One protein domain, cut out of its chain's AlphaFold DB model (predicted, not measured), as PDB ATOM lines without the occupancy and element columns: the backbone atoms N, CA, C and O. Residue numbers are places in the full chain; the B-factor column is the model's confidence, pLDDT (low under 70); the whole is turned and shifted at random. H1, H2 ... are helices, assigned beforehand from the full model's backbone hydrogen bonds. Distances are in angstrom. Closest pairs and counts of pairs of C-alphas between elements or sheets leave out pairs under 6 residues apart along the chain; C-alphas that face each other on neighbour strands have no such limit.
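Overview. This is residues 24 to 37 and 50 to 103 of the 103 residues of the protein "Transposase" of Staphylococcus epidermidis CIM40 (UniProt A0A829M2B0). Five helices make a small rounded cluster, mostly crossed, with the longest, H2, running through its middle. H1 packs along one side of H2; on the side away from H1 are H3 and H5, which touch each other, and short H4 packs on H2 between these two sides. The 68 printed residues hold five named helices, H1 to H5 in chain order, and no named strand: an all helix class. The whole is compact, with a radius of gyration of the C-alphas of 10.8 A and spans of 27 by 25 by 22 A.

Along the chain. Find C-alpha 52 at (375.333, 358.780, 443.570); from there H2, residues 52 to 64, runs 18.4 A. H1, residues 25 to 35, begins at (370.791, 343.595, 455.324) and runs 16.0 A. H3 is residues 70 to 79, 14.4 A; H4, residues 81 to 86, 8.7 A. H5, residues 94 to 101, runs 10.4 A and ends at (381.029, 351.016, 438.434).

Arrangement. Start at H2: H1 touches it, closest at the C-alphas of Val 29 and Lys 57, 6.2 A, running opposite ways at 37 degrees, only just a steep tilt. Residues 54 to 58 of H2 alone touch H4, closest at C-alphas 58 and 86, 6.5 A. H3 touches H5, closest at C-alphas 70 and 94, 4.8 A, at a steep tilt of 63 degrees. H3 and H4 touch only at the corner, closest at C-alphas 77 and 83, 5.1 A. H1 is apart from H3 and H5. In all five helices every O i to N i+4 pair is within hydrogen-bond range.

Size, cuts and confidence. Look from Pro 37 to Val 79 for the C-alphas farthest apart, 29.9 A. Residues 38 to 49 are not printed; C-alphas 37 and 50 are 16.3 A apart across this cut. Of the links printed whole, none is long. Of the printed residues, one has a pLDDT under 70, namely residue 103.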
ATOM      1  N   ASP A  24     366.643 343.688 458.069       78.50
ATOM      2  CA  ASP A  24     367.248 343.172 456.837       78.50
ATOM      3  C   ASP A  24     368.614 343.828 456.549       78.50
ATOM      4  O   ASP A  24     368.858 344.985 456.891       78.50
ATOM      5  N   MET A  25     369.485 343.117 455.823       83.25
ATOM      6  CA  MET A  25     370.791 343.595 455.324       83.25
ATOM      7  C   MET A  25     370.690 344.921 454.552       83.25
ATOM      8  O   MET A  25     371.662 345.658 454.418       83.25
ATOM      9  N   LEU A  26     369.502 345.217 454.032       86.00
ATOM     10  CA  LEU A  26     369.170 346.438 453.319       86.00
ATOM     11  C   LEU A  26     369.278 347.703 454.187       86.00
ATOM     12  O   LEU A  26     369.752 348.715 453.676       86.00
ATOM     13  N   GLN A  27     368.895 347.654 455.467       87.12
ATOM     14  CA  GLN A  27     369.028 348.810 456.364       87.12
ATOM     15  C   GLN A  27     370.498 349.106 456.653       87.12
ATOM     16  O   GLN A  27     370.940 350.228 456.468       87.12
ATOM     17  N   TYR A  28     371.295 348.074 456.936       89.19
ATOM     18  CA  TYR A  28     372.738 348.239 457.124       89.19
ATOM     19  C   TYR A  28     373.417 348.867 455.901       89.19
ATOM     20  O   TYR A  28     374.243 349.763 456.043       89.19
ATOM     21  N   VAL A  29     373.052 348.443 454.684       89.75
ATOM     22  CA  VAL A  29     373.556 349.072 453.449       89.75
ATOM     23  C   VAL A  29     373.117 350.533 453.344       89.75
ATOM     24  O   VAL A  29     373.895 351.369 452.889       89.75
ATOM     25  N   ASN A  30     371.884 350.845 453.743       90.50
ATOM     26  CA  ASN A  30     371.367 352.205 453.736       90.50
ATOM     27  C   ASN A  30     372.165 353.115 454.680       90.50
ATOM     28  O   ASN A  30     372.656 354.153 454.239       90.50
ATOM     29  N   ASP A  31     372.348 352.669 455.919       90.38
ATOM     30  CA  ASP A  31     373.005 353.417 456.990       90.38
ATOM     31  C   ASP A  31     374.489 353.642 456.681       90.38
ATOM     32  O   ASP A  31     374.994 354.753 456.815       90.38
ATOM     33  N   ILE A  32     375.181 352.612 456.171       89.31
ATOM     34  CA  ILE A  32     376.584 352.722 455.740       89.31
ATOM     35  C   ILE A  32     376.743 353.811 454.679       89.31
ATOM     36  O   ILE A  32     377.694 354.585 454.735       89.31
ATOM     37  N   VAL A  33     375.832 353.875 453.704       88.19
ATOM     38  CA  VAL A  33     375.927 354.873 452.630       88.19
ATOM     39  C   VAL A  33     375.539 356.271 453.114       88.19
ATOM     40  O   VAL A  33     376.066 357.246 452.593       88.19
ATOM     41  N   GLU A  34     374.661 356.394 454.107       87.81
ATOM     42  CA  GLU A  34     374.269 357.693 454.674       87.81
ATOM     43  C   GLU A  34     375.343 358.332 455.554       87.81
ATOM     44  O   GLU A  34     375.391 359.556 455.660       87.81
ATOM     45  N   ILE A  35     376.242 357.532 456.131       88.31
ATOM     46  CA  ILE A  35     377.413 358.041 456.856       88.31
ATOM     47  C   ILE A  35     378.394 358.754 455.909       88.31
ATOM     48  O   ILE A  35     379.141 359.634 456.341       88.31
ATOM     49  N   ILE A  36     378.417 358.390 454.621       82.38
ATOM     50  CA  ILE A  36     379.372 358.949 453.662       82.38
ATOM     51  C   ILE A  36     378.893 360.345 453.231       82.38
ATOM     52  O   ILE A  36     377.805 360.467 452.664       82.38
ATOM     53  N   PRO A  37     379.686 361.409 453.450       73.12
ATOM     54  CA  PRO A  37     379.273 362.758 453.094       73.12
ATOM     55  C   PRO A  37     379.216 362.949 451.569       73.12
ATOM     56  O   PRO A  37     380.136 362.581 450.837       73.12
ATOM     57  N   TYR A  50     371.603 360.969 438.112       72.25
ATOM     58  CA  TYR A  50     371.181 360.127 439.227       72.25
ATOM     59  C   TYR A  50     371.901 360.547 440.511       72.25
ATOM     60  O   TYR A  50     373.019 361.079 440.462       72.25
ATOM     61  N   HIS A  51     371.280 360.254 441.656       81.25
ATOM     62  CA  HIS A  51     371.911 360.397 442.966       81.25
ATOM     63  C   HIS A  51     372.994 359.326 443.137       81.25
ATOM     64  O   HIS A  51     372.726 358.132 442.977       81.25
ATOM     65  N   LEU A  52     374.227 359.733 443.452       81.38
ATOM     66  CA  LEU A  52     375.333 358.780 443.570       81.38
ATOM     67  C   LEU A  52     375.134 357.823 444.753       81.38
ATOM     68  O   LEU A  52     375.352 356.625 444.602       81.38
ATOM     69  N   ASN A  53     374.602 358.320 445.874       86.25
ATOM     70  CA  ASN A  53     374.305 357.519 447.068       86.25
ATOM     71  C   ASN A  53     373.341 356.377 446.748       86.25
ATOM     72  O   ASN A  53     373.502 355.247 447.193       86.25
ATOM     73  N   MET A  54     372.351 356.655 445.909       88.19
ATOM     74  CA  MET A  54     371.379 355.669 445.459       88.19
ATOM     75  C   MET A  54     372.022 354.588 444.584       88.19
ATOM     76  O   MET A  54     371.774 353.399 444.782       88.19
ATOM     77  N   MET A  55     372.893 354.977 443.645       89.75
ATOM     78  CA  MET A  55     373.673 354.012 442.861       89.75
ATOM     79  C   MET A  55     374.577 353.160 443.746       89.75
ATOM     80  O   MET A  55     374.653 351.946 443.549       89.75
ATOM     81  N   LEU A  56     375.225 353.773 444.735       89.81
ATOM     82  CA  LEU A  56     376.105 353.075 445.660       89.81
ATOM     83  C   LEU A  56     375.332 352.047 446.493       89.81
ATOM     84  O   LEU A  56     375.751 350.894 446.557       89.81
ATOM     85  N   LYS A  57     374.161 352.418 447.031       91.94
ATOM     86  CA  LYS A  57     373.250 351.505 447.745       91.94
ATOM     87  C   LYS A  57     372.894 350.278 446.889       91.94
ATOM     88  O   LYS A  57     372.986 349.144 447.359       91.94
ATOM     89  N   ILE A  58     372.555 350.482 445.613       92.25
ATOM     90  CA  ILE A  58     372.208 349.400 444.671       92.25
ATOM     91  C   ILE A  58     373.411 348.486 444.396       92.25
ATOM     92  O   ILE A  58     373.281 347.263 444.423       92.25
ATOM     93  N   VAL A  59     374.590 349.046 444.119       91.94
ATOM     94  CA  VAL A  59     375.780 348.234 443.817       91.94
ATOM     95  C   VAL A  59     376.236 347.462 445.053       91.94
ATOM     96  O   VAL A  59     376.479 346.257 444.961       91.94
ATOM     97  N   LEU A  60     376.287 348.121 446.212       92.44
ATOM     98  CA  LEU A  60     376.720 347.515 447.466       92.44
ATOM     99  C   LEU A  60     375.797 346.359 447.858       92.44
ATOM    100  O   LEU A  60     376.270 345.244 448.079       92.44
ATOM    101  N   TYR A  61     374.478 346.575 447.841       92.81
ATOM    102  CA  TYR A  61     373.535 345.501 448.139       92.81
ATOM    103  C   TYR A  61     373.642 344.353 447.123       92.81
ATOM    104  O   TYR A  61     373.640 343.187 447.521       92.81
ATOM    105  N   ALA A  62     373.781 344.631 445.823       93.25
ATOM    106  CA  ALA A  62     373.953 343.570 444.829       93.25
ATOM    107  C   ALA A  62     375.190 342.698 445.111       93.25
ATOM    108  O   ALA A  62     375.138 341.476 444.946       93.25
ATOM    109  N   TYR A  63     376.275 343.301 445.600       92.62
ATOM    110  CA  TYR A  63     377.503 342.589 445.951       92.62
ATOM    111  C   TYR A  63     377.348 341.732 447.207       92.62
ATOM    112  O   TYR A  63     377.871 340.619 447.225       92.62
ATOM    113  N   THR A  64     376.539 342.152 448.189       91.56
ATOM    114  CA  THR A  64     376.175 341.277 449.328       91.56
ATOM    115  C   THR A  64     375.459 339.996 448.888       91.56
ATOM    116  O   THR A  64     375.491 338.987 449.586       91.56
ATOM    117  N   LYS A  65     374.810 340.019 447.716       91.06
ATOM    118  CA  LYS A  65     374.131 338.867 447.105       91.06
ATOM    119  C   LYS A  65     374.980 338.165 446.041       91.06
ATOM    120  O   LYS A  65     374.446 337.346 445.297       91.06
ATOM    121  N   PHE A  66     376.274 338.483 445.948       93.62
ATOM    122  CA  PHE A  66     377.208 337.947 444.951       93.62
ATOM    123  C   PHE A  66     376.774 338.193 443.491       93.62
ATOM    124  O   PHE A  66     377.106 337.433 442.577       93.62
ATOM    125  N   VAL A  67     376.021 339.271 443.238       94.69
ATOM    126  CA  VAL A  67     375.560 339.652 441.898       94.69
ATOM    127  C   VAL A  67     376.438 340.770 441.344       94.69
ATOM    128  O   VAL A  67     376.237 341.946 441.628       94.69
ATOM    129  N   PHE A  68     377.395 340.402 440.492       91.81
ATOM    130  CA  PHE A  68     378.383 341.356 439.967       91.81
ATOM    131  C   PHE A  68     378.063 341.902 438.568       91.81
ATOM    132  O   PHE A  68     378.513 342.990 438.202       91.81
ATOM    133  N   SER A  69     377.298 341.162 437.764       93.94
ATOM    134  CA  SER A  69     377.000 341.543 436.377       93.94
ATOM    135  C   SER A  69     375.944 342.644 436.316       93.94
ATOM    136  O   SER A  69     374.850 342.463 436.844       93.94
ATOM    137  N   GLY A  70     376.219 343.735 435.593       93.19
ATOM    138  CA  GLY A  70     375.284 344.857 435.445       93.19
ATOM    139  C   GLY A  70     373.897 344.446 434.938       93.19
ATOM    140  O   GLY A  70     372.898 344.940 435.443       93.19
ATOM    141  N   ARG A  71     373.815 343.470 434.018       94.19
ATOM    142  CA  ARG A  71     372.525 342.928 433.539       94.19
ATOM    143  C   ARG A  71     371.781 342.143 434.620       94.19
ATOM    144  O   ARG A  71     370.561 342.202 434.703       94.19
ATOM    145  N   LYS A  72     372.508 341.411 435.473       95.12
ATOM    146  CA  LYS A  72     371.892 340.710 436.609       95.12
ATOM    147  C   LYS A  72     371.397 341.702 437.665       95.12
ATOM    148  O   LYS A  72     370.339 341.473 438.237       95.12
ATOM    149  N   ILE A  73     372.114 342.807 437.883       94.19
ATOM    150  CA  ILE A  73     371.694 343.890 438.789       94.19
ATOM    151  C   ILE A  73     370.440 344.593 438.246       94.19
ATOM    152  O   ILE A  73     369.493 344.816 438.993       94.19
ATOM    153  N   GLU A  74     370.387 344.873 436.942       94.69
ATOM    154  CA  GLU A  74     369.196 345.415 436.265       94.69
ATOM    155  C   GLU A  74     367.980 344.484 436.407       94.69
ATOM    156  O   GLU A  74     366.875 344.940 436.707       94.69
ATOM    157  N   ASN A  75     368.167 343.169 436.263       94.44
ATOM    158  CA  ASN A  75     367.093 342.206 436.515       94.44
ATOM    159  C   ASN A  75     366.657 342.219 437.992       94.44
ATOM    160  O   ASN A  75     365.468 342.238 438.300       94.44
ATOM    161  N   LEU A  76     367.617 342.286 438.919       92.88
ATOM    162  CA  LEU A  76     367.343 342.332 440.354       92.88
ATOM    163  C   LEU A  76     366.539 343.580 440.757       92.88
ATOM    164  O   LEU A  76     365.676 343.475 441.622       92.88
ATOM    165  N   LEU A  77     366.769 344.725 440.104       91.50
ATOM    166  CA  LEU A  77     365.988 345.955 440.287       91.50
ATOM    167  C   LEU A  77     364.522 345.807 439.863       91.50
ATOM    168  O   LEU A  77     363.657 346.446 440.448       91.50
ATOM    169  N   ASN A  78     364.235 344.976 438.858       90.06
ATOM    170  CA  ASN A  78     362.865 344.753 438.391       90.06
ATOM    171  C   ASN A  78     362.115 343.699 439.214       90.06
ATOM    172  O   ASN A  78     360.891 343.743 439.276       90.06
ATOM    173  N   VAL A  79     362.834 342.749 439.817       88.50
ATOM    174  CA  VAL A  79     362.232 341.595 440.504       88.50
ATOM    175  C   VAL A  79     362.204 341.771 442.023       88.50
ATOM    176  O   VAL A  79     361.284 341.301 442.690       88.50
ATOM    177  N   SER A  80     363.217 342.410 442.612       89.50
ATOM    178  CA  SER A  80     363.370 342.455 444.065       89.50
ATOM    179  C   SER A  80     362.771 343.721 444.668       89.50
ATOM    180  O   SER A  80     363.299 344.812 444.463       89.50
ATOM    181  N   ILE A  81     361.763 343.554 445.533       87.88
ATOM    182  CA  ILE A  81     361.160 344.644 446.328       87.88
ATOM    183  C   ILE A  81     362.228 345.429 447.107       87.88
ATOM    184  O   ILE A  81     362.159 346.650 447.204       87.88
ATOM    185  N   ARG A  82     363.264 344.741 447.603       88.69
ATOM    186  CA  ARG A  82     364.397 345.351 448.318       88.69
ATOM    187  C   ARG A  82     365.179 346.321 447.438       88.69
ATOM    188  O   ARG A  82     365.453 347.444 447.848       88.69
ATOM    189  N   MET A  83     365.483 345.915 446.207       89.69
ATOM    190  CA  MET A  83     366.169 346.803 445.269       89.69
ATOM    191  C   MET A  83     365.290 347.944 444.802       89.69
ATOM    192  O   MET A  83     365.792 349.054 444.682       89.69
ATOM    193  N   MET A  84     363.994 347.696 444.615       89.69
ATOM    194  CA  MET A  84     363.034 348.755 444.311       89.69
ATOM    195  C   MET A  84     362.951 349.785 445.439       89.69
ATOM    196  O   MET A  84     362.851 350.972 445.168       89.69
ATOM    197  N   TRP A  85     363.021 349.365 446.702       89.44
ATOM    198  CA  TRP A  85     363.019 350.296 447.830       89.44
ATOM    199  C   TRP A  85     364.300 351.135 447.887       89.44
ATOM    200  O   TRP A  85     364.219 352.359 447.945       89.44
ATOM    201  N   LEU A  86     365.477 350.504 447.758       89.44
ATOM    202  CA  LEU A  86     366.764 351.219 447.701       89.44
ATOM    203  C   LEU A  86     366.834 352.190 446.520       89.44
ATOM    204  O   LEU A  86     367.456 353.247 446.612       89.44
ATOM    205  N   SER A  87     366.192 351.828 445.409       89.25
ATOM    206  CA  SER A  87     366.100 352.656 444.220       89.25
ATOM    207  C   SER A  87     364.870 353.564 444.196       89.25
ATOM    208  O   SER A  87     364.592 354.125 443.144       89.25
ATOM    209  N   GLN A  88     364.118 353.745 445.287       88.06
ATOM    210  CA  GLN A  88     362.902 354.583 445.296       88.06
ATOM    211  C   GLN A  88     361.990 354.337 444.071       88.06
ATOM    212  O   GLN A  88     361.447 355.259 443.467       88.06
ATOM    213  N   ASN A  89     361.881 353.075 443.651       86.88
ATOM    214  CA  ASN A  89     361.172 352.599 442.464       86.88
ATOM    215  C   ASN A  89     361.702 353.108 441.101       86.88
ATOM    216  O   ASN A  89     361.098 352.854 440.057       86.88
ATOM    217  N   GLN A  90     362.848 353.789 441.074       87.38
ATOM    218  CA  GLN A  90     363.556 354.158 439.853       87.38
ATOM    219  C   GLN A  90     364.207 352.930 439.219       87.38
ATOM    220  O   GLN A  90     364.786 352.070 439.894       87.38
ATOM    221  N   LYS A  91     364.132 352.873 437.889       86.88
ATOM    222  CA  LYS A  91     364.702 351.797 437.079       86.88
ATOM    223  C   LYS A  91     365.924 352.304 436.336       86.88
ATOM    224  O   LYS A  91     365.860 353.302 435.622       86.88
ATOM    225  N   PHE A  92     367.025 351.575 436.467       88.50
ATOM    226  CA  PHE A  92     368.286 351.911 435.819       88.50
ATOM    227  C   PHE A  92     368.678 350.836 434.824       88.50
ATOM    228  O   PHE A  92     368.598 349.646 435.120       88.50
ATOM    229  N   SER A  93     369.146 351.270 433.653       90.69
ATOM    230  CA  SER A  93     369.672 350.341 432.660       90.69
ATOM    231  C   SER A  93     371.043 349.801 433.073       90.69
ATOM    232  O   SER A  93     371.838 350.520 433.688       90.69
ATOM    233  N   PHE A  94     371.386 348.580 432.646       91.88
ATOM    234  CA  PHE A  94     372.718 348.000 432.870       91.88
ATOM    235  C   PHE A  94     373.864 348.909 432.394       91.88
ATOM    236  O   PHE A  94     374.947 348.892 432.980       91.88
ATOM    237  N   LYS A  95     373.641 349.725 431.350       90.81
ATOM    238  CA  LYS A  95     374.630 350.697 430.855       90.81
ATOM    239  C   LYS A  95     374.942 351.766 431.905       90.81
ATOM    240  O   LYS A  95     376.107 352.092 432.116       90.81
ATOM    241  N   THR A  96     373.914 352.276 432.580       88.50
ATOM    242  CA  THR A  96     374.044 353.276 433.646       88.50
ATOM    243  C   THR A  96     374.770 352.692 434.850       88.50
ATOM    244  O   THR A  96     375.705 353.310 435.354       88.50
ATOM    245  N   ILE A  97     374.404 351.467 435.242       90.19
ATOM    246  CA  ILE A  97     375.038 350.740 436.349       90.19
ATOM    247  C   ILE A  97     376.528 350.532 436.058       90.19
ATOM    248  O   ILE A  97     377.377 350.891 436.868       90.19
ATOM    249  N   ASN A  98     376.872 350.026 434.872       90.69
ATOM    250  CA  ASN A  98     378.269 349.808 434.492       90.69
ATOM    251  C   ASN A  98     379.060 351.119 434.394       90.69
ATOM    252  O   ASN A  98     380.219 351.162 434.792       90.69
ATOM    253  N   ARG A  99     378.437 352.205 433.920       86.88
ATOM    254  CA  ARG A  99     379.065 353.532 433.917       86.88
ATOM    255  C   ARG A  99     379.356 354.033 435.331       86.88
ATOM    256  O   ARG A  99     380.343 354.729 435.509       86.88
ATOM    257  N   CYS A 100     378.509 353.710 436.308       83.69
ATOM    258  CA  CYS A 100     378.756 354.049 437.707       83.69
ATOM    259  C   CYS A 100     379.882 353.203 438.313       83.69
ATOM    260  O   CYS A 100     380.653 353.718 439.103       83.69
ATOM    261  N   LYS A 101     379.985 351.924 437.935       83.19
ATOM    262  CA  LYS A 101     381.029 351.016 438.434       83.19
ATOM    263  C   LYS A 101     382.427 351.305 437.887       83.19
ATOM    264  O   LYS A 101     383.405 350.969 438.535       83.19
ATOM    265  N   ASN A 102     382.502 351.827 436.665       80.19
ATOM    266  CA  ASN A 102     383.762 352.113 435.975       80.19
ATOM    267  C   ASN A 102     384.248 353.556 436.192       80.19
ATOM    268  O   ASN A 102     385.210 353.968 435.546       80.19
ATOM    269  N   LYS A 103     383.525 354.336 436.998       68.88
ATOM    270  CA  LYS A 103     383.953 355.653 437.466       68.88
ATOM    271  C   LYS A 103     384.725 355.484 438.760       68.88
ATOM    272  O   LYS A 103     385.717 356.222 438.899       68.88
TER     273      LYS A 103